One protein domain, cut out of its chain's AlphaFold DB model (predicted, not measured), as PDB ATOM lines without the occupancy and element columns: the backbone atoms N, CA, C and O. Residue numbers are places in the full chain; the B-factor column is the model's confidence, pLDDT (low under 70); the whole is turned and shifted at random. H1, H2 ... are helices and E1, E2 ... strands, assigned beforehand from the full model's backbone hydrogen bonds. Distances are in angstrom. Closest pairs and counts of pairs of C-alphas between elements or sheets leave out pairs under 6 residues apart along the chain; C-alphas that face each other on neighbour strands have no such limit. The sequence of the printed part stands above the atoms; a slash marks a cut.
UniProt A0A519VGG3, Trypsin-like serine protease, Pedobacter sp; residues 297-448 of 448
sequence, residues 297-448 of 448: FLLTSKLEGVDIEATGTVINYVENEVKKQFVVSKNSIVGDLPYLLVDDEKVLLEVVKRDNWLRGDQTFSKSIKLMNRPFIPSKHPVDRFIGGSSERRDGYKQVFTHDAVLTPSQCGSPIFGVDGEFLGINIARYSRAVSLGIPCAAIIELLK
ATOM      1  N   PHE A 297      28.766 -30.188 -38.436       83.19
ATOM      2  CA  PHE A 297      28.762 -31.574 -37.975       83.19
ATOM      3  C   PHE A 297      29.539 -31.707 -36.669       83.19
ATOM      4  O   PHE A 297      30.443 -30.915 -36.392       83.19
ATOM      5  N   LEU A 298      29.200 -32.728 -35.883       83.56
ATOM      6  CA  LEU A 298      30.041 -33.153 -34.773       83.56
ATOM      7  C   LEU A 298      31.300 -33.805 -35.355       83.56
ATOM      8  O   LEU A 298      31.217 -34.774 -36.110       83.56
ATOM      9  N   LEU A 299      32.448 -33.224 -35.034       86.06
ATOM     10  CA  LEU A 299      33.770 -33.706 -35.389       86.06
ATOM     11  C   LEU A 299      34.410 -34.306 -34.147       86.06
ATOM     12  O   LEU A 299      34.578 -33.618 -33.141       86.06
ATOM     13  N   THR A 300      34.809 -35.566 -34.238       88.94
ATOM     14  CA  THR A 300      35.520 -36.258 -33.165       88.94
ATOM     15  C   THR A 300      36.958 -36.501 -33.598       88.94
ATOM     16  O   THR A 300      37.223 -36.871 -34.741       88.94
ATOM     17  N   SER A 301      37.911 -36.267 -32.704       89.69
ATOM     18  CA  SER A 301      39.344 -36.469 -32.951       89.69
ATOM     19  C   SER A 301      40.050 -36.901 -31.669       89.69
ATOM     20  O   SER A 301      39.441 -36.873 -30.603       89.69
ATOM     21  N   LYS A 302      41.323 -37.295 -31.751       85.12
ATOM     22  CA  LYS A 302      42.117 -37.682 -30.578       85.12
ATOM     23  C   LYS A 302      43.132 -36.617 -30.210       85.12
ATOM     24  O   LYS A 302      44.047 -36.351 -30.983       85.12
ATOM     25  N   LEU A 303      43.024 -36.059 -29.012       77.56
ATOM     26  CA  LEU A 303      44.034 -35.167 -28.449       77.56
ATOM     27  C   LEU A 303      44.678 -35.855 -27.249       77.56
ATOM     28  O   LEU A 303      43.991 -36.241 -26.309       77.56
ATOM     29  N   GLU A 304      45.992 -36.081 -27.321       79.88
ATOM     30  CA  GLU A 304      46.754 -36.815 -26.294       79.88
ATOM     31  C   GLU A 304      46.168 -38.209 -25.970       79.88
ATOM     32  O   GLU A 304      46.231 -38.697 -24.845       79.88
ATOM     33  N   GLY A 305      45.589 -38.870 -26.979       77.44
ATOM     34  CA  GLY A 305      44.983 -40.199 -26.851       77.44
ATOM     35  C   GLY A 305      43.546 -40.211 -26.320       77.44
ATOM     36  O   GLY A 305      42.932 -41.278 -26.308       77.44
ATOM     37  N   VAL A 306      42.997 -39.053 -25.943       81.81
ATOM     38  CA  VAL A 306      41.615 -38.893 -25.473       81.81
ATOM     39  C   VAL A 306      40.732 -38.415 -26.622       81.81
ATOM     40  O   VAL A 306      41.118 -37.516 -27.372       81.81
ATOM     41  N   ASP A 307      39.551 -39.016 -26.761       85.56
ATOM     42  CA  ASP A 307      38.557 -38.552 -27.727       85.56
ATOM     43  C   ASP A 307      38.034 -37.176 -27.298       85.56
ATOM     44  O   ASP A 307      37.588 -36.974 -26.168       85.56
ATOM     45  N   ILE A 308      38.099 -36.225 -28.223       84.00
ATOM     46  CA  ILE A 308      37.564 -34.880 -28.064       84.00
ATOM     47  C   ILE A 308      36.562 -34.590 -29.172       84.00
ATOM     48  O   ILE A 308      36.744 -34.992 -30.325       84.00
ATOM     49  N   GLU A 309      35.514 -33.861 -28.811       87.75
ATOM     50  CA  GLU A 309      34.447 -33.458 -29.716       87.75
ATOM     51  C   GLU A 309      34.479 -31.948 -29.959       87.75
ATOM     52  O   GLU A 309      34.641 -31.138 -29.040       87.75
ATOM     53  N   ALA A 310      34.294 -31.575 -31.218       85.00
ATOM     54  CA  ALA A 310      34.270 -30.207 -31.703       85.00
ATOM     55  C   ALA A 310      33.204 -30.058 -32.790       85.00
ATOM     56  O   ALA A 310      32.744 -31.035 -33.373       85.00
ATOM     57  N   THR A 311      32.822 -28.826 -33.120       86.69
ATOM     58  CA  THR A 311      32.007 -28.591 -34.320       86.69
ATOM     59  C   THR A 311      32.908 -28.436 -35.542       86.69
ATOM     60  O   THR A 311      33.856 -27.656 -35.512       86.69
ATOM     61  N   GLY A 312      32.624 -29.148 -36.629       84.81
ATOM     62  CA  GLY A 312      33.259 -28.968 -37.934       84.81
ATOM     63  C   GLY A 312      32.289 -28.364 -38.943       84.81
ATOM     64  O   GLY A 312      31.181 -28.866 -39.107       84.81
ATOM     65  N   THR A 313      32.704 -27.302 -39.631       85.75
ATOM     66  CA  THR A 313      31.930 -26.663 -40.703       85.75
ATOM     67  C   THR A 313      32.397 -27.153 -42.067       85.75
ATOM     68  O   THR A 313      33.550 -26.954 -42.435       85.75
ATOM     69  N   VAL A 314      31.497 -27.740 -42.848       85.25
ATOM     70  CA  VAL A 314      31.730 -28.094 -44.247       85.25
ATOM     71  C   VAL A 314      31.666 -26.837 -45.117       85.25
ATOM     72  O   VAL A 314      30.655 -26.134 -45.150       85.25
ATOM     73  N   ILE A 315      32.746 -26.573 -45.850       78.38
ATOM     74  CA  ILE A 315      32.889 -25.476 -46.806       78.38
ATOM     75  C   ILE A 315      33.147 -26.061 -48.191       78.38
ATOM     76  O   ILE A 315      34.085 -26.833 -48.393       78.38
ATOM     77  N   ASN A 316      32.342 -25.642 -49.166       79.94
ATOM     78  CA  ASN A 316      32.603 -25.908 -50.576       79.94
ATOM     79  C   ASN A 316      33.472 -24.774 -51.136       79.94
ATOM     80  O   ASN A 316      33.068 -23.614 -51.107       79.94
ATOM     81  N   TYR A 317      34.653 -25.111 -51.645       73.50
ATOM     82  CA  TYR A 317      35.602 -24.178 -52.248       73.50
ATOM     83  C   TYR A 317      35.703 -24.452 -53.747       73.50
ATOM     84  O   TYR A 317      35.854 -25.602 -54.162       73.50
ATOM     85  N   VAL A 318      35.600 -23.406 -54.568       71.81
ATOM     86  CA  VAL A 318      35.698 -23.513 -56.028       71.81
ATOM     87  C   VAL A 318      36.874 -22.677 -56.498       71.81
ATOM     88  O   VAL A 318      36.900 -21.468 -56.288       71.81
ATOM     89  N   GLU A 319      37.828 -23.326 -57.153       72.62
ATOM     90  CA  GLU A 319      39.017 -22.690 -57.712       72.62
ATOM     91  C   GLU A 319      39.241 -23.229 -59.120       72.62
ATOM     92  O   GLU A 319      39.358 -24.439 -59.304       72.62
ATOM     93  N   ASN A 320      39.262 -22.338 -60.117       73.19
ATOM     94  CA  ASN A 320      39.430 -22.695 -61.531       73.19
ATOM     95  C   ASN A 320      38.476 -23.822 -61.983       73.19
ATOM     96  O   ASN A 320      38.910 -24.809 -62.563       73.19
ATOM     97  N   GLU A 321      37.185 -23.701 -61.649       74.62
ATOM     98  CA  GLU A 321      36.118 -24.693 -61.914       74.62
ATOM     99  C   GLU A 321      36.242 -26.041 -61.174       74.62
ATOM    100  O   GLU A 321      35.306 -26.844 -61.189       74.62
ATOM    101  N   VAL A 322      37.328 -26.273 -60.432       68.75
ATOM    102  CA  VAL A 322      37.485 -27.453 -59.579       68.75
ATOM    103  C   VAL A 322      36.769 -27.218 -58.251       68.75
ATOM    104  O   VAL A 322      37.104 -26.306 -57.493       68.75
ATOM    105  N   LYS A 323      35.781 -28.067 -57.949       74.44
ATOM    106  CA  LYS A 323      35.064 -28.063 -56.667       74.44
ATOM    107  C   LYS A 323      35.796 -28.947 -55.659       74.44
ATOM    108  O   LYS A 323      35.913 -30.151 -55.863       74.44
ATOM    109  N   LYS A 324      36.255 -28.350 -54.563       77.38
ATOM    110  CA  LYS A 324      36.817 -29.028 -53.387       77.38
ATOM    111  C   LYS A 324      35.875 -28.839 -52.200       77.38
ATOM    112  O   LYS A 324      35.158 -27.841 -52.122       77.38
ATOM    113  N   GLN A 325      35.888 -29.777 -51.261       81.50
ATOM    114  CA  GLN A 325      35.137 -29.673 -50.014       81.50
ATOM    115  C   GLN A 325      36.098 -29.819 -48.838       81.50
ATOM    116  O   GLN A 325      36.927 -30.725 -48.820       81.50
ATOM    117  N   PHE A 326      35.994 -28.912 -47.873       85.12
ATOM    118  CA  PHE A 326      36.829 -28.886 -46.680       85.12
ATOM    119  C   PHE A 326      35.958 -28.885 -45.433       85.12
ATOM    120  O   PHE A 326      34.891 -28.278 -45.423       85.12
ATOM    121  N   VAL A 327      36.439 -29.510 -44.363       86.00
ATOM    122  CA  VAL A 327      35.868 -29.354 -43.025       86.00
ATOM    123  C   VAL A 327      36.779 -28.415 -42.251       86.00
ATOM    124  O   VAL A 327      37.950 -28.718 -42.031       86.00
ATOM    125  N   VAL A 328      36.254 -27.265 -41.848       85.00
ATOM    126  CA  VAL A 328      36.983 -26.257 -41.081       85.00
ATOM    127  C   VAL A 328      36.464 -26.248 -39.651       85.00
ATOM    128  O   VAL A 328      35.264 -26.172 -39.407       85.00
ATOM    129  N   SER A 329      37.375 -26.334 -38.688       88.06
ATOM    130  CA  SER A 329      37.067 -26.312 -37.258       88.06
ATOM    131  C   SER A 329      38.161 -25.560 -36.493       88.06
ATOM    132  O   SER A 329      39.179 -25.152 -37.063       88.06
ATOM    133  N   LYS A 330      37.955 -25.330 -35.194       84.44
ATOM    134  CA  LYS A 330      38.906 -24.610 -34.344       84.44
ATOM    135  C   LYS A 330      40.180 -25.446 -34.159       84.44
ATOM    136  O   LYS A 330      40.164 -26.494 -33.527       84.44
ATOM    137  N   ASN A 331      41.312 -24.914 -34.631       79.44
ATOM    138  CA  ASN A 331      42.617 -25.596 -34.625       79.44
ATOM    139  C   ASN A 331      42.992 -26.212 -33.259       79.44
ATOM    140  O   ASN A 331      43.451 -27.347 -33.199       79.44
ATOM    141  N   SER A 332      42.758 -25.493 -32.153       74.75
ATOM    142  CA  SER A 332      43.161 -25.946 -30.813       74.75
ATOM    143  C   SER A 332      42.299 -27.068 -30.218       74.75
ATOM    144  O   SER A 332      42.585 -27.489 -29.108       74.75
ATOM    145  N   ILE A 333      41.226 -27.493 -30.895       76.38
ATOM    146  CA  ILE A 333      40.328 -28.573 -30.441       76.38
ATOM    147  C   ILE A 333      40.152 -29.665 -31.508       76.38
ATOM    148  O   ILE A 333      39.253 -30.490 -31.405       76.38
ATOM    149  N   VAL A 334      40.996 -29.667 -32.544       83.00
ATOM    150  CA  VAL A 334      41.072 -30.758 -33.521       83.00
ATOM    151  C   VAL A 334      42.402 -31.463 -33.336       83.00
ATOM    152  O   VAL A 334      43.454 -30.891 -33.636       83.00
ATOM    153  N   GLY A 335      42.350 -32.691 -32.836       82.88
ATOM    154  CA  GLY A 335      43.496 -33.572 -32.656       82.88
ATOM    155  C   GLY A 335      43.809 -34.411 -33.897       82.88
ATOM    156  O   GLY A 335      43.555 -33.995 -35.030       82.88
ATOM    157  N   ASP A 336      44.366 -35.595 -33.664       83.62
ATOM    158  CA  ASP A 336      44.719 -36.569 -34.691       83.62
ATOM    159  C   ASP A 336      43.514 -37.425 -35.097       83.62
ATOM    160  O   ASP A 336      42.565 -37.606 -34.327       83.62
ATOM    161  N   LEU A 337      43.577 -37.980 -36.312       86.00
ATOM    162  CA  LEU A 337      42.566 -38.883 -36.880       86.00
ATOM    163  C   LEU A 337      41.123 -38.339 -36.778       86.00
ATOM    164  O   LEU A 337      40.244 -39.043 -36.265       86.00
ATOM    165  N   PRO A 338      40.860 -37.091 -37.222       91.19
ATOM    166  CA  PRO A 338      39.523 -36.529 -37.147       91.19
ATOM    167  C   PRO A 338      38.533 -37.323 -37.998       91.19
ATOM    168  O   PRO A 338      38.869 -37.845 -39.060       91.19
ATOM    169  N   TYR A 339      37.289 -37.392 -37.542       88.25
ATOM    170  CA  TYR A 339      36.191 -37.988 -38.287       88.25
ATOM    171  C   TYR A 339      34.873 -37.267 -38.012       88.25
ATOM    172  O   TYR A 339      34.702 -36.641 -36.967       88.25
ATOM    173  N   LEU A 340      33.942 -37.369 -38.958       86.62
ATOM    174  CA  LEU A 340      32.555 -36.939 -38.794       86.62
ATOM    175  C   LEU A 340      31.644 -38.153 -38.656       86.62
ATOM    176  O   LEU A 340      31.934 -39.218 -39.203       86.62
ATOM    177  N   LEU A 341      30.514 -37.954 -37.983       76.00
ATOM    178  CA  LEU A 341      29.353 -38.827 -38.104       76.00
ATOM    179  C   LEU A 341      28.351 -38.161 -39.052       76.00
ATOM    180  O   LEU A 341      27.803 -37.100 -38.742       76.00
ATOM    181  N   VAL A 342      28.145 -38.764 -40.221       76.06
ATOM    182  CA  VAL A 342      27.168 -38.323 -41.225       76.06
ATOM    183  C   VAL A 342      26.173 -39.458 -41.409       76.06
ATOM    184  O   VAL A 342      26.563 -40.531 -41.845       76.06
ATOM    185  N   ASP A 343      24.913 -39.233 -41.027       78.81
ATOM    186  CA  ASP A 343      23.855 -40.255 -41.057       78.81
ATOM    187  C   ASP A 343      24.282 -41.582 -40.387       78.81
ATOM    188  O   ASP A 343      24.074 -42.666 -40.919       78.81
ATOM    189  N   ASP A 344      24.914 -41.465 -39.210       76.38
ATOM    190  CA  ASP A 344      25.495 -42.555 -38.405       76.38
ATOM    191  C   ASP A 344      26.679 -43.310 -39.048       76.38
ATOM    192  O   ASP A 344      27.230 -44.235 -38.446       76.38
ATOM    193  N   GLU A 345      27.160 -42.873 -40.216       80.19
ATOM    194  CA  GLU A 345      28.382 -43.384 -40.834       80.19
ATOM    195  C   GLU A 345      29.614 -42.550 -40.464       80.19
ATOM    196  O   GLU A 345      29.610 -41.314 -40.464       80.19
ATOM    197  N   LYS A 346      30.714 -43.250 -40.163       85.62
ATOM    198  CA  LYS A 346      31.997 -42.641 -39.813       85.62
ATOM    199  C   LYS A 346      32.768 -42.248 -41.073       85.62
ATOM    200  O   LYS A 346      33.315 -43.108 -41.760       85.62
ATOM    201  N   VAL A 347      32.904 -40.948 -41.311       88.38
ATOM    202  CA  VAL A 347      33.714 -40.392 -42.405       88.38
ATOM    203  C   VAL A 347      35.053 -39.921 -41.848       88.38
ATOM    204  O   VAL A 347      35.105 -38.943 -41.102       88.38
ATOM    205  N   LEU A 348      36.142 -40.618 -42.188       89.50
ATOM    206  CA  LEU A 348      37.499 -40.218 -41.801       89.50
ATOM    207  C   LEU A 348      37.931 -38.959 -42.559       89.50
ATOM    208  O   LEU A 348      37.698 -38.838 -43.761       89.50
ATOM    209  N   LEU A 349      38.590 -38.045 -41.854       88.75
ATOM    210  CA  LEU A 349      39.111 -36.798 -42.395       88.75
ATOM    211  C   LEU A 349      40.641 -36.777 -42.312       88.75
ATOM    212  O   LEU A 349      41.242 -37.233 -41.338       88.75
ATOM    213  N   GLU A 350      41.267 -36.173 -43.318       87.81
ATOM    214  CA  GLU A 350      42.690 -35.838 -43.303       87.81
ATOM    215  C   GLU A 350      42.877 -34.367 -42.905       87.81
ATOM    216  O   GLU A 350      42.194 -33.473 -43.414       87.81
ATOM    217  N   VAL A 351      43.819 -34.092 -41.998       85.44
ATOM    218  CA  VAL A 351      44.187 -32.714 -41.646       85.44
ATOM    219  C   VAL A 351      45.109 -32.152 -42.726       85.44
ATOM    220  O   VAL A 351      46.317 -32.348 -42.684       85.44
ATOM    221  N   VAL A 352      44.532 -31.422 -43.680       85.69
ATOM    222  CA  VAL A 352      45.270 -30.879 -44.837       85.69
ATOM    223  C   VAL A 352      46.050 -29.592 -44.541       85.69
ATOM    224  O   VAL A 352      47.095 -29.353 -45.140       85.69
ATOM    225  N   LYS A 353      45.556 -28.739 -43.632       83.00
ATOM    226  CA  LYS A 353      46.177 -27.456 -43.251       83.00
ATOM    227  C   LYS A 353      45.880 -27.124 -41.785       83.00
ATOM    228  O   LYS A 353      44.809 -27.445 -41.271       83.00
ATOM    229  N   ARG A 354      46.810 -26.428 -41.124       82.25
ATOM    230  CA  ARG A 354      46.621 -25.786 -39.811       82.25
ATOM    231  C   ARG A 354      47.143 -24.355 -39.870       82.25
ATOM    232  O   ARG A 354      48.159 -24.097 -40.509       82.25
ATOM    233  N   ASP A 355      46.464 -23.443 -39.181       70.94
ATOM    234  CA  ASP A 355      46.978 -22.090 -38.944       70.94
ATOM    235  C   ASP A 355      48.219 -22.186 -38.038       70.94
ATOM    236  O   ASP A 355      48.103 -22.383 -36.822       70.94
ATOM    237  N   ASN A 356      49.405 -22.136 -38.650       63.16
ATOM    238  CA  ASN A 356      50.697 -22.159 -37.972       63.16
ATOM    239  C   ASN A 356      51.172 -20.723 -37.732       63.16
ATOM    240  O   ASN A 356      51.240 -19.908 -38.650       63.16
ATOM    241  N   TRP A 357      51.576 -20.415 -36.501       48.34
ATOM    242  CA  TRP A 357      52.207 -19.131 -36.204       48.34
ATOM    243  C   TRP A 357      53.644 -19.088 -36.722       48.34
ATOM    244  O   TRP A 357      54.531 -19.736 -36.169       48.34
ATOM    245  N   LEU A 358      53.887 -18.244 -37.722       42.34
ATOM    246  CA  LEU A 358      55.219 -17.734 -38.034       42.34
ATOM    247  C   LEU A 358      55.552 -16.575 -37.079       42.34
ATOM    248  O   LEU A 358      54.858 -15.555 -37.057       42.34
ATOM    249  N   ARG A 359      56.624 -16.719 -36.290       36.47
ATOM    250  CA  ARG A 359      57.360 -15.585 -35.705       36.47
ATOM    251  C   ARG A 359      58.583 -15.331 -36.595       36.47
ATOM    252  O   ARG A 359      59.635 -15.911 -36.353       36.47
ATOM    253  N   GLY A 360      58.433 -14.485 -37.615       49.78
ATOM    254  CA  GLY A 360      59.474 -14.246 -38.629       49.78
ATOM    255  C   GLY A 360      59.608 -15.391 -39.644       49.78
ATOM    256  O   GLY A 360      58.692 -16.198 -39.778       49.78
ATOM    257  N   ASP A 361      60.755 -15.476 -40.326       41.16
ATOM    258  CA  ASP A 361      61.022 -16.412 -41.439       41.16
ATOM    259  C   ASP A 361      61.389 -17.847 -41.000       41.16
ATOM    260  O   ASP A 361      61.897 -18.641 -41.790       41.16
ATOM    261  N   GLN A 362      61.157 -18.207 -39.734       35.22
ATOM    262  CA  GLN A 362      61.429 -19.550 -39.218       35.22
ATOM    263  C   GLN A 362      60.182 -20.172 -38.586       35.22
ATOM    264  O   GLN A 362      59.572 -19.635 -37.659       35.22
ATOM    265  N   THR A 363      59.832 -21.365 -39.066       39.22
ATOM    266  CA  THR A 363      58.892 -22.274 -38.410       39.22
ATOM    267  C   THR A 363      59.529 -22.845 -37.147       39.22
ATOM    268  O   THR A 363      60.374 -23.736 -37.216       39.22
ATOM    269  N   PHE A 364      59.107 -22.362 -35.979       38.84
ATOM    270  CA  PHE A 364      59.455 -22.972 -34.698       38.84
ATOM    271  C   PHE A 364      58.372 -23.974 -34.289       38.84
ATOM    272  O   PHE A 364      57.332 -23.591 -33.758       38.84
ATOM    273  N   SER A 365      58.637 -25.267 -34.471       39.16
ATOM    274  CA  SER A 365      57.952 -26.308 -33.704       39.16
ATOM    275  C   SER A 365      58.713 -26.498 -32.397       39.16
ATOM    276  O   SER A 365      59.737 -27.178 -32.350       39.16
ATOM    277  N   LYS A 366      58.239 -25.866 -31.322       32.66
ATOM    278  CA  LYS A 366      58.651 -26.223 -29.966       32.66
ATOM    279  C   LYS A 366      57.471 -26.927 -29.321       32.66
ATOM    280  O   LYS A 366      56.447 -26.290 -29.088       32.66
ATOM    281  N   SER A 367      57.632 -28.205 -28.981       39.34
ATOM    282  CA  SER A 367      56.765 -28.872 -28.007       39.34
ATOM    283  C   SER A 367      57.030 -28.237 -26.646       39.34
ATOM    284  O   SER A 367      57.790 -28.741 -25.822       39.34
ATOM    285  N   ILE A 368      56.470 -27.049 -26.436       35.34
ATOM    286  CA  ILE A 368      56.350 -26.487 -25.106       35.34
ATOM    287  C   ILE A 368      55.306 -27.370 -24.448       35.34
ATOM    288  O   ILE A 368      54.131 -27.305 -24.800       35.34
ATOM    289  N   LYS A 369      55.738 -28.213 -23.510       41.28
ATOM    290  CA  LYS A 369      54.829 -28.779 -22.523       41.28
ATOM    291  C   LYS A 369      54.283 -27.570 -21.769       41.28
ATOM    292  O   LYS A 369      54.946 -27.047 -20.873       41.28
ATOM    293  N   LEU A 370      53.153 -27.033 -22.226       41.59
ATOM    294  CA  LEU A 370      52.395 -26.054 -21.473       41.59
ATOM    295  C   LEU A 370      51.951 -26.824 -20.236       41.59
ATOM    296  O   LEU A 370      50.918 -27.478 -20.232       41.59
ATOM    297  N   MET A 371      52.766 -26.786 -19.175       38.88
ATOM    298  CA  MET A 371      52.171 -26.868 -17.854       38.88
ATOM    299  C   MET A 371      51.074 -25.821 -17.892       38.88
ATOM    300  O   MET A 371      51.371 -24.678 -18.268       38.88
ATOM    301  N   ASN A 372      49.831 -26.243 -17.634       42.34
ATOM    302  CA  ASN A 372      48.694 -25.344 -17.510       42.34
ATOM    303  C   ASN A 372      49.220 -24.068 -16.874       42.34
ATOM    304  O   ASN A 372      49.802 -24.139 -15.784       42.34
ATOM    305  N   ARG A 373      49.107 -22.929 -17.580       42.38
ATOM    306  CA  ARG A 373      49.300 -21.623 -16.938       42.38
ATOM    307  C   ARG A 373      48.576 -21.775 -15.607       42.38
ATOM    308  O   ARG A 373      47.405 -22.165 -15.683       42.38
ATOM    309  N   PRO A 374      49.248 -21.616 -14.447       39.19
ATOM    310  CA  PRO A 374      48.593 -21.849 -13.172       39.19
ATOM    311  C   PRO A 374      47.264 -21.125 -13.265       39.19
ATOM    312  O   PRO A 374      47.247 -19.949 -13.641       39.19
ATOM    313  N   PHE A 375      46.168 -21.875 -13.122       46.56
ATOM    314  CA  PHE A 375      44.840 -21.299 -13.170       46.56
ATOM    315  C   PHE A 375      44.815 -20.324 -12.007       46.56
ATOM    316  O   PHE A 375      44.644 -20.720 -10.861       46.56
ATOM    317  N   ILE A 376      45.118 -19.062 -12.292       50.06
ATOM    318  CA  ILE A 376      44.867 -17.970 -11.379       50.06
ATOM    319  C   ILE A 376      43.357 -17.844 -11.480       50.06
ATOM    320  O   ILE A 376      42.886 -17.441 -12.550       50.06
ATOM    321  N   PRO A 377      42.592 -18.251 -10.452       48.94
ATOM    322  CA  PRO A 377      41.149 -18.183 -10.516       48.94
ATOM    323  C   PRO A 377      40.786 -16.729 -10.762       48.94
ATOM    324  O   PRO A 377      40.954 -15.867  -9.896       48.94
ATOM    325  N   SER A 378      40.356 -16.424 -11.980       61.00
ATOM    326  CA  SER A 378      39.838 -15.105 -12.257       61.00
ATOM    327  C   SER A 378      38.496 -15.012 -11.530       61.00
ATOM    328  O   SER A 378      37.704 -15.955 -11.512       61.00
ATOM    329  N   LYS A 379      38.215 -13.866 -10.910       70.50
ATOM    330  CA  LYS A 379      36.910 -13.633 -10.273       70.50
ATOM    331  C   LYS A 379      35.776 -13.474 -11.292       70.50
ATOM    332  O   LYS A 379      34.633 -13.293 -10.886       70.50
ATOM    333  N   HIS A 380      36.077 -13.522 -12.589       79.50
ATOM    334  CA  HIS A 380      35.102 -13.293 -13.638       79.50
ATOM    335  C   HIS A 380      34.045 -14.412 -13.687       79.50
ATOM    336  O   HIS A 380      34.400 -15.587 -13.584       79.50
ATOM    337  N   PRO A 381      32.765 -14.083 -13.932       79.56
ATOM    338  CA  PRO A 381      31.687 -15.073 -14.012       79.56
ATOM    339  C   PRO A 381      31.916 -16.173 -15.053       79.56
ATOM    340  O   PRO A 381      31.487 -17.300 -14.843       79.56
ATOM    341  N   VAL A 382      32.622 -15.856 -16.147       79.88
ATOM    342  CA  VAL A 382      32.939 -16.825 -17.217       79.88
ATOM    343  C   VAL A 382      33.687 -18.058 -16.719       79.88
ATOM    344  O   VAL A 382      33.570 -19.117 -17.314       79.88
ATOM    345  N   ASP A 383      34.429 -17.944 -15.620       80.06
ATOM    346  CA  ASP A 383      35.216 -19.053 -15.084       80.06
ATOM    347  C   ASP A 383      34.420 -19.880 -14.050       80.06
ATOM    348  O   ASP A 383      34.979 -20.762 -13.405       80.06
ATOM    349  N   ARG A 384      33.119 -19.587 -13.863       78.19
ATOM    350  CA  ARG A 384      32.261 -20.185 -12.821       78.19
ATOM    351  C   ARG A 384      31.092 -21.023 -13.343       78.19
ATOM    352  O   ARG A 384      30.444 -21.684 -12.538       78.19
ATOM    353  N   PHE A 385      30.805 -21.007 -14.644       74.31
ATOM    354  CA  PHE A 385      29.748 -21.828 -15.246       74.31
ATOM    355  C   PHE A 385      30.321 -22.913 -16.169       74.31
ATOM    356  O   PHE A 385      31.449 -22.817 -16.654       74.31
ATOM    357  N   ILE A 386      29.526 -23.960 -16.410       67.38
ATOM    358  CA  ILE A 386      29.928 -25.144 -17.182       67.38
ATOM    359  C   ILE A 386      30.352 -24.743 -18.603       67.38
ATOM    360  O   ILE A 386      29.674 -23.982 -19.288       67.38
ATOM    361  N   GLY A 387      31.496 -25.262 -19.046       74.56
ATOM    362  CA  GLY A 387      32.079 -24.980 -20.359       74.56
ATOM    363  C   GLY A 387      32.988 -23.749 -20.394       74.56
ATOM    364  O   GLY A 387      33.931 -23.752 -21.170       74.56
ATOM    365  N   GLY A 388      32.765 -22.744 -19.544       84.88
ATOM    366  CA  GLY A 388      33.662 -21.601 -19.350       84.88
ATOM    367  C   GLY A 388      34.133 -20.874 -20.618       84.88
ATOM    368  O   GLY A 388      33.477 -20.902 -21.663       84.88
ATOM    369  N   SER A 389      35.274 -20.182 -20.518       87.44
ATOM    370  CA  SER A 389      35.925 -19.517 -21.657       87.44
ATOM    371  C   SER A 389      36.802 -20.481 -22.459       87.44
ATOM    372  O   SER A 389      37.289 -21.486 -21.951       87.44
ATOM    373  N   SER A 390      37.044 -20.160 -23.731       88.06
ATOM    374  CA  SER A 390      38.047 -20.877 -24.519       88.06
ATOM    375  C   SER A 390      39.454 -20.668 -23.949       88.06
ATOM    376  O   SER A 390      39.838 -19.534 -23.645       88.06
ATOM    377  N   GLU A 391      40.240 -21.747 -23.881       82.62
ATOM    378  CA  GLU A 391      41.634 -21.719 -23.410       82.62
ATOM    379  C   GLU A 391      42.479 -20.715 -24.199       82.62
ATOM    380  O   GLU A 391      43.044 -19.780 -23.630       82.62
ATOM    381  N   ARG A 392      42.493 -20.863 -25.531       82.81
ATOM    382  CA  ARG A 392      43.007 -19.855 -26.458       82.81
ATOM    383  C   ARG A 392      41.865 -18.957 -26.922       82.81
ATOM    384  O   ARG A 392      40.860 -19.451 -27.448       82.81
ATOM    385  N   ARG A 393      42.052 -17.651 -26.734       85.25
ATOM    386  CA  ARG A 393      41.077 -16.599 -27.066       85.25
ATOM    387  C   ARG A 393      41.717 -15.265 -27.473       85.25
ATOM    388  O   ARG A 393      41.014 -14.274 -27.616       85.25
ATOM    389  N   ASP A 394      43.033 -15.233 -27.654       81.19
ATOM    390  CA  ASP A 394      43.811 -14.045 -27.996       81.19
ATOM    391  C   ASP A 394      44.898 -14.348 -29.049       81.19
ATOM    392  O   ASP A 394      45.047 -15.470 -29.554       81.19
ATOM    393  N   GLY A 395      45.619 -13.294 -29.441       79.38
ATOM    394  CA  GLY A 395      46.685 -13.342 -30.444       79.38
ATOM    395  C   GLY A 395      46.199 -13.473 -31.891       79.38
ATOM    396  O   GLY A 395      47.008 -13.553 -32.806       79.38
ATOM    397  N   TYR A 396      44.897 -13.515 -32.151       82.19
ATOM    398  CA  TYR A 396      44.405 -13.625 -33.522       82.19
ATOM    399  C   TYR A 396      44.694 -12.355 -34.333       82.19
ATOM    400  O   TYR A 396      44.500 -11.248 -33.840       82.19
ATOM    401  N   LYS A 397      45.133 -12.522 -35.589       77.56
ATOM    402  CA  LYS A 397      45.421 -11.398 -36.498       77.56
ATOM    403  C   LYS A 397      44.154 -10.696 -36.986       77.56
ATOM    404  O   LYS A 397      44.141  -9.478 -37.108       77.56
ATOM    405  N   GLN A 398      43.115 -11.471 -37.298       82.75
ATOM    406  CA  GLN A 398      41.857 -10.977 -37.853       82.75
ATOM    407  C   GLN A 398      40.693 -11.725 -37.209       82.75
ATOM    408  O   GLN A 398      40.534 -12.927 -37.422       82.75
ATOM    409  N   VAL A 399      39.897 -11.017 -36.412       90.62
ATOM    410  CA  VAL A 399      38.682 -11.540 -35.781       90.62
ATOM    411  C   VAL A 399      37.623 -10.458 -35.707       90.62
ATOM    412  O   VAL A 399      37.942  -9.272 -35.662       90.62
ATOM    413  N   PHE A 400      36.369 -10.880 -35.634       89.94
ATOM    414  CA  PHE A 400      35.254 -10.027 -35.247       89.94
ATOM    415  C   PHE A 400      34.567 -10.594 -34.004       89.94
ATOM    416  O   PHE A 400      34.653 -11.790 -33.717       89.94
ATOM    417  N   THR A 401      33.901  -9.728 -33.246       91.44
ATOM    418  CA  THR A 401      33.155 -10.098 -32.038       91.44
ATOM    419  C   THR A 401      31.668 -10.211 -32.337       91.44
ATOM    420  O   THR A 401      31.140  -9.409 -33.105       91.44
ATOM    421  N   HIS A 402      30.979 -11.136 -31.682       91.94
ATOM    422  CA  HIS A 402      29.518 -11.253 -31.705       91.94
ATOM    423  C   HIS A 402      29.018 -11.866 -30.385       91.94
ATOM    424  O   HIS A 402      29.812 -12.285 -29.542       91.94
ATOM    425  N   ASP A 403      27.703 -11.907 -30.193       91.06
ATOM    426  CA  ASP A 403      27.032 -12.204 -28.922       91.06
ATOM    427  C   ASP A 403      26.461 -13.629 -28.824       91.06
ATOM    428  O   ASP A 403      25.696 -13.938 -27.908       91.06
ATOM    429  N   ALA A 404      26.833 -14.524 -29.747       88.62
ATOM    430  CA  ALA A 404      26.327 -15.893 -29.720       88.62
ATOM    431  C   ALA A 404      26.796 -16.621 -28.452       88.62
ATOM    432  O   ALA A 404      27.986 -16.627 -28.115       88.62
ATOM    433  N   VAL A 405      25.851 -17.278 -27.784       84.69
ATOM    434  CA  VAL A 405      26.090 -18.059 -26.569       84.69
ATOM    435  C   VAL A 405      26.590 -19.443 -26.971       84.69
ATOM    436  O   VAL A 405      25.800 -20.334 -27.266       84.69
ATOM    437  N   LEU A 406      27.913 -19.599 -27.029       86.75
ATOM    438  CA  LEU A 406      28.580 -20.823 -27.476       86.75
ATOM    439  C   LEU A 406      29.462 -21.397 -26.369       86.75
ATOM    440  O   LEU A 406      30.177 -20.662 -25.685       86.75
ATOM    441  N   THR A 407      29.485 -22.719 -26.234       88.06
ATOM    442  CA  THR A 407      30.531 -23.406 -25.469       88.06
ATOM    443  C   THR A 407      31.840 -23.451 -26.273       88.06
ATOM    444  O   THR A 407      31.830 -23.337 -27.504       88.06
ATOM    445  N   PRO A 408      33.001 -23.669 -25.627       87.75
ATOM    446  CA  PRO A 408      34.247 -23.879 -26.360       87.75
ATOM    447  C   PRO A 408      34.201 -25.040 -27.366       87.75
ATOM    448  O   PRO A 408      34.808 -24.916 -28.425       87.75
ATOM    449  N   SER A 409      33.459 -26.118 -27.088       85.75
ATOM    450  CA  SER A 409      33.279 -27.250 -28.017       85.75
ATOM    451  C   SER A 409      32.389 -26.917 -29.223       85.75
ATOM    452  O   SER A 409      32.515 -27.531 -30.282       85.75
ATOM    453  N   GLN A 410      31.521 -25.910 -29.100       88.81
ATOM    454  CA  GLN A 410      30.707 -25.387 -30.203       88.81
ATOM    455  C   GLN A 410      31.469 -24.395 -31.095       88.81
ATOM    456  O   GLN A 410      30.970 -23.995 -32.151       88.81
ATOM    457  N   CYS A 411      32.685 -23.991 -30.711       90.38
ATOM    458  CA  CYS A 411      33.574 -23.280 -31.624       90.38
ATOM    459  C   CYS A 411      33.958 -24.213 -32.788       90.38
ATOM    460  O   CYS A 411      34.182 -25.404 -32.603       90.38
ATOM    461  N   GLY A 412      34.019 -23.667 -33.996       86.81
ATOM    462  CA  GLY A 412      34.096 -24.399 -35.257       86.81
ATOM    463  C   GLY A 412      32.766 -24.420 -36.015       86.81
ATOM    464  O   GLY A 412      32.742 -24.817 -37.173       86.81
ATOM    465  N   SER A 413      31.683 -23.937 -35.394       87.75
ATOM    466  CA  SER A 413      30.387 -23.688 -36.037       87.75
ATOM    467  C   SER A 413      30.422 -22.479 -36.989       87.75
ATOM    468  O   SER A 413      31.166 -21.523 -36.735       87.75
ATOM    469  N   PRO A 414      29.614 -22.491 -38.064       87.50
ATOM    470  CA  PRO A 414      29.571 -21.408 -39.035       87.50
ATOM    471  C   PRO A 414      28.831 -20.188 -38.488       87.50
ATOM    472  O   PRO A 414      27.926 -20.301 -37.661       87.50
ATOM    473  N   ILE A 415      29.190 -19.023 -39.013       85.38
ATOM    474  CA  ILE A 415      28.519 -17.750 -38.772       85.38
ATOM    475  C   ILE A 415      27.913 -17.311 -40.101       85.38
ATOM    476  O   ILE A 415      28.628 -17.181 -41.099       85.38
ATOM    477  N   PHE A 416      26.604 -17.081 -40.101       82.44
ATOM    478  CA  PHE A 416      25.863 -16.590 -41.258       82.44
ATOM    479  C   PHE A 416      25.247 -15.233 -40.952       82.44
ATOM    480  O   PHE A 416      24.871 -14.968 -39.807       82.44
ATOM    481  N   GLY A 417      25.152 -14.384 -41.967       69.88
ATOM    482  CA  GLY A 417      24.352 -13.173 -41.880       69.88
ATOM    483  C   GLY A 417      22.875 -13.441 -42.143       69.88
ATOM    484  O   GLY A 417      22.442 -14.579 -42.354       69.88
ATOM    485  N   VAL A 418      22.085 -12.372 -42.085       70.19
ATOM    486  CA  VAL A 418      20.622 -12.442 -42.224       70.19
ATOM    487  C   VAL A 418      20.180 -12.856 -43.627       70.19
ATOM    488  O   VAL A 418      19.101 -13.429 -43.766       70.19
ATOM    489  N   ASP A 419      21.029 -12.643 -44.636       69.31
ATOM    490  CA  ASP A 419      20.779 -13.029 -46.026       69.31
ATOM    491  C   ASP A 419      21.310 -14.447 -46.330       69.31
ATOM    492  O   ASP A 419      21.263 -14.920 -47.467       69.31
ATOM    493  N   GLY A 420      21.796 -15.160 -45.304       70.12
ATOM    494  CA  GLY A 420      22.356 -16.507 -45.412       70.12
ATOM    495  C   GLY A 420      23.791 -16.540 -45.941       70.12
ATOM    496  O   GLY A 420      24.315 -17.614 -46.246       70.12
ATOM    497  N   GLU A 421      24.447 -15.387 -46.049       75.81
ATOM    498  CA  GLU A 421      25.834 -15.271 -46.470       75.81
ATOM    499  C   GLU A 421      26.786 -15.821 -45.401       75.81
ATOM    500  O   GLU A 421      26.622 -15.579 -44.206       75.81
ATOM    501  N   PHE A 422      27.800 -16.582 -45.818       78.75
ATOM    502  CA  PHE A 422      28.795 -17.139 -44.904       78.75
ATOM    503  C   PHE A 422      29.808 -16.065 -44.491       78.75
ATOM    504  O   PHE A 422      30.641 -15.631 -45.290       78.75
ATOM    505  N   LEU A 423      29.751 -15.661 -43.225       82.69
ATOM    506  CA  LEU A 423      30.591 -14.601 -42.668       82.69
ATOM    507  C   LEU A 423      31.895 -15.135 -42.078       82.69
ATOM    508  O   LEU A 423      32.885 -14.406 -42.018       82.69
ATOM    509  N   GLY A 424      31.919 -16.393 -41.637       86.38
ATOM    510  CA  GLY A 424      33.080 -16.947 -40.957       86.38
ATOM    511  C   GLY A 424      32.765 -18.134 -40.062       86.38
ATOM    512  O   GLY A 424      31.720 -18.766 -40.181       86.38
ATOM    513  N   ILE A 425      33.683 -18.432 -39.145       88.75
ATOM    514  CA  ILE A 425      33.553 -19.535 -38.183       88.75
ATOM    515  C   ILE A 425      33.844 -19.037 -36.775       88.75
ATOM    516  O   ILE A 425      34.772 -18.257 -36.564       88.75
ATOM    517  N   ASN A 426      33.085 -19.534 -35.802       93.56
ATOM    518  CA  ASN A 426      33.320 -19.297 -34.383       93.56
ATOM    519  C   ASN A 426      34.648 -19.917 -33.953       93.56
ATOM    520  O   ASN A 426      34.838 -21.120 -34.086       93.56
ATOM    521  N   ILE A 427      35.571 -19.143 -33.394       92.12
ATOM    522  CA  ILE A 427      36.897 -19.648 -33.008       92.12
ATOM    523  C   ILE A 427      37.162 -19.594 -31.511       92.12
ATOM    524  O   ILE A 427      38.052 -20.300 -31.036       92.12
ATOM    525  N   ALA A 428      36.437 -18.780 -30.749       91.88
ATOM    526  CA  ALA A 428      36.590 -18.741 -29.303       91.88
ATOM    527  C   ALA A 428      35.371 -18.138 -28.618       91.88
ATOM    528  O   ALA A 428      34.853 -17.114 -29.045       91.88
ATOM    529  N   ARG A 429      35.010 -18.706 -27.471       91.69
ATOM    530  CA  ARG A 429      34.223 -18.001 -26.462       91.69
ATOM    531  C   ARG A 429      35.175 -17.169 -25.606       91.69
ATOM    532  O   ARG A 429      36.006 -17.736 -24.891       91.69
ATOM    533  N   TYR A 430      35.105 -15.847 -25.706       90.75
ATOM    534  CA  TYR A 430      36.040 -14.949 -25.023       90.75
ATOM    535  C   TYR A 430      35.610 -14.663 -23.580       90.75
ATOM    536  O   TYR A 430      36.418 -14.719 -22.647       90.75
ATOM    537  N   SER A 431      34.323 -14.383 -23.399       90.56
ATOM    538  CA  SER A 431      33.716 -14.048 -22.115       90.56
ATOM    539  C   SER A 431      32.291 -14.605 -22.021       90.56
ATOM    540  O   SER A 431      31.879 -15.448 -22.818       90.56
ATOM    541  N   ARG A 432      31.532 -14.153 -21.017       89.50
ATOM    542  CA  ARG A 432      30.111 -14.493 -20.878       89.50
ATOM    543  C   ARG A 432      29.263 -13.884 -21.997       89.50
ATOM    544  O   ARG A 432      28.278 -14.497 -22.392       89.50
ATOM    545  N   ALA A 433      29.642 -12.708 -22.492       90.38
ATOM    546  CA  ALA A 433      28.847 -11.960 -23.459       90.38
ATOM    547  C   ALA A 433      29.524 -11.788 -24.831       90.38
ATOM    548  O   ALA A 433      28.921 -11.204 -25.728       90.38
ATOM    549  N   VAL A 434      30.757 -12.286 -25.004       92.25
ATOM    550  CA  VAL A 434      31.536 -12.122 -26.238       92.25
ATOM    551  C   VAL A 434      32.075 -13.455 -26.754       92.25
ATOM    552  O   VAL A 434      32.815 -14.167 -26.065       92.25
ATOM    553  N   SER A 435      31.773 -13.723 -28.022       93.56
ATOM    554  CA  SER A 435      32.361 -14.766 -28.859       93.56
ATOM    555  C   SER A 435      33.158 -14.137 -30.006       93.56
ATOM    556  O   SER A 435      32.905 -13.001 -30.410       93.56
ATOM    557  N   LEU A 436      34.164 -14.860 -30.496       93.75
ATOM    558  CA  LEU A 436      35.054 -14.439 -31.575       93.75
ATOM    559  C   LEU A 436      34.827 -15.300 -32.812       93.75
ATOM    560  O   LEU A 436      34.888 -16.530 -32.726       93.75
ATOM    561  N   GLY A 437      34.676 -14.645 -33.960       92.69
ATOM    562  CA  GLY A 437      34.643 -15.261 -35.278       92.69
ATOM    563  C   GLY A 437      35.890 -14.922 -36.093       92.69
ATOM    564  O   GLY A 437      36.376 -13.790 -36.048       92.69
ATOM    565  N   ILE A 438      36.405 -15.887 -36.854       89.25
ATOM    566  CA  ILE A 438      37.375 -15.619 -37.925       89.25
ATOM    567  C   ILE A 438      36.605 -15.288 -39.213       89.25
ATOM    568  O   ILE A 438      35.692 -16.041 -39.561       89.25
ATOM    569  N   PRO A 439      36.920 -14.188 -39.921       86.44
ATOM    570  CA  PRO A 439      36.194 -13.808 -41.129       86.44
ATOM    571  C   PRO A 439      36.433 -14.793 -42.276       86.44
ATOM    572  O   PRO A 439      37.525 -15.347 -42.425       86.44
ATOM    573  N   CYS A 440      35.428 -14.964 -43.137       82.69
ATOM    574  CA  CYS A 440      35.497 -15.843 -44.305       82.69
ATOM    575  C   CYS A 440      36.676 -15.510 -45.232       82.69
ATOM    576  O   CYS A 440      37.293 -16.422 -45.771       82.69
ATOM    577  N   ALA A 441      37.060 -14.233 -45.347       76.94
ATOM    578  CA  ALA A 441      38.230 -13.804 -46.110       76.94
ATOM    579  C   ALA A 441      39.533 -14.465 -45.620       76.94
ATOM    580  O   ALA A 441      40.303 -14.972 -46.432       76.94
ATOM    581  N   ALA A 442      39.740 -14.535 -44.301       79.25
ATOM    582  CA  ALA A 442      40.908 -15.188 -43.710       79.25
ATOM    583  C   ALA A 442      40.858 -16.719 -43.877       79.25
ATOM    584  O   ALA A 442      41.891 -17.359 -44.058       79.25
ATOM    585  N   ILE A 443      39.658 -17.316 -43.871       78.88
ATOM    586  CA  ILE A 443      39.484 -18.745 -44.183       78.88
ATOM    587  C   ILE A 443      39.865 -19.016 -45.645       78.88
ATOM    588  O   ILE A 443      40.594 -19.961 -45.921       78.88
ATOM    589  N   ILE A 444      39.404 -18.185 -46.582       75.25
ATOM    590  CA  ILE A 444      39.713 -18.326 -48.012       75.25
ATOM    591  C   ILE A 444      41.220 -18.198 -48.260       75.25
ATOM    592  O   ILE A 444      41.768 -18.975 -49.035       75.25
ATOM    593  N   GLU A 445      41.893 -17.253 -47.599       75.06
ATOM    594  CA  GLU A 445      43.351 -17.102 -47.675       75.06
ATOM    595  C   GLU A 445      44.090 -18.357 -47.199       75.06
ATOM    596  O   GLU A 445      45.061 -18.757 -47.829       75.06
ATOM    597  N   LEU A 446      43.605 -19.013 -46.139       76.50
ATOM    598  CA  LEU A 446      44.166 -20.280 -45.665       76.50
ATOM    599  C   LEU A 446      43.911 -21.437 -46.645       76.50
ATOM    600  O   LEU A 446      44.733 -22.348 -46.741       76.50
ATOM    601  N   LEU A 447      42.757 -21.455 -47.318       74.12
ATOM    602  CA  LEU A 447      42.363 -22.552 -48.208       74.12
ATOM    603  C   LEU A 447      43.082 -22.520 -49.561       74.12
ATOM    604  O   LEU A 447      43.397 -23.603 -50.060       74.12
ATOM    605  N   LYS A 448      43.396 -21.330 -50.089       73.94
ATOM    606  CA  LYS A 448      44.382 -21.143 -51.172       73.94
ATOM    607  C   LYS A 448      45.711 -21.767 -50.758       73.94
ATOM    608  O   LYS A 448      46.206 -22.673 -51.457       73.94
TER     609      LYS A 448
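AT A GLANCE: This is residues 297 to 448 of the 448 residues of the protein "Trypsin-like serine protease" of Pedobacter sp (UniProt A0A519VGG3). Two strongly twisted antiparallel sheets stand next to each other, one of five strands curled like part of a barrel and one of four strands, and they come near each other where the long strand E2 passes E7 and E8; the short helix H1 at the end packs on E8 and grazes the five-stranded sheet. A long loop, residues 349 to 399, leads from the first sheet to the second, and its residues 358 to 363, 366 to 371 and 373 to 379 stick out from the body. The printed part has 152 residues with nine named strands followed by one named helix, E1 to E9 and then H1; the sheet orders are E3 - E2 - E1 - E4 - E5 and E6 - E9 - E8 - E7, both all antiparallel. The class is mostly strand, though under half of the residues are in named elements. The whole is compact, with a radius of gyration of the C-alphas of 16.4 A and spans of 52 by 40 by 39 A.

HOW THE PARTS SIT: E1, residues 297 to 303, and E2, residues 306 to 319, form a hairpin, with N 299 and O 310 2.8 A apart, within hydrogen-bond range. E2 bends by 61 degrees at residue 309, and its pairing is staggered: residues 306 to 312 pair with E1 and residues 313 to 319 with E3, residues 322 to 328. E2 and E3 are also a hairpin, with N 315 and O 326 at 2.8 A, while E1 and E3 are apart. E1, E2 and E3 make a meander, each strand the antiparallel neighbour of the one before. E4, residues 336 to 342, is the neighbour of E1, with N 300 and O 339 at 2.9 A; E1 to E4 form a Greek key, a meander of three strands whose first strand is the antiparallel neighbour of the fourth. E5, residues 345 to 348, forms a hairpin with E4, with N 340 and O 347 at 2.9 A, and is an edge strand, as is E3. In the second sheet E6, residues 400 to 402, is the neighbour of E9, residues 435 to 439, with N 400 and O 437 at 2.9 A. E7, residues 414 to 416, and E8, residues 422 to 429, form a hairpin, with N 415 and O 424 at 2.8 A; E8 and E9 form another, with N 427 and O 436 at 2.8 A. E7, E8 and E9 are a meander, and E6 to E9 a second Greek key. The closest C-alphas of E2 and E7 are those of Thr 313 and Pro 414, 6.0 A apart. H1, residues 440 to 447, is on the second sheet at a height over the sheet of 6.8 A, over none of its strands; the closest C-alphas of E8 and H1 are those of Gly 424 and Cys 440, 4.3 A apart. H1 only grazes the first sheet, with its residues 443 to 447. In H1 every O i to N i+4 pair is within hydrogen-bond range.

IN THESE COORDINATES: E1 begins at C-alpha 297, (28.762, -31.574, -37.975), and is 18.4 A long. E2 is the longest strand, 36.2 A from C-alpha 306 to C-alpha 319 at (39.017, -22.690, -57.712). E3 is 18.5 A long, E4 18.8 A, E8 19.2 A and E9 12.9 A; E5, E6 and E7 are shorter. H1 is 10.4 A long and ends at C-alpha 447, (42.363, -22.552, -48.208).

THE WHOLE: The two C-alphas farthest apart are those of Glu 321 and Lys 379, 52.8 A. The printed part has no cut, and residue 448 is the chain's last. The links E5 to E6, 51 residues, and E6 to E7, 11 residues, are long. The mean pLDDT of the printed part is 76.8; residues 322, 356 to 378, 386, 417 and 419 are under 70.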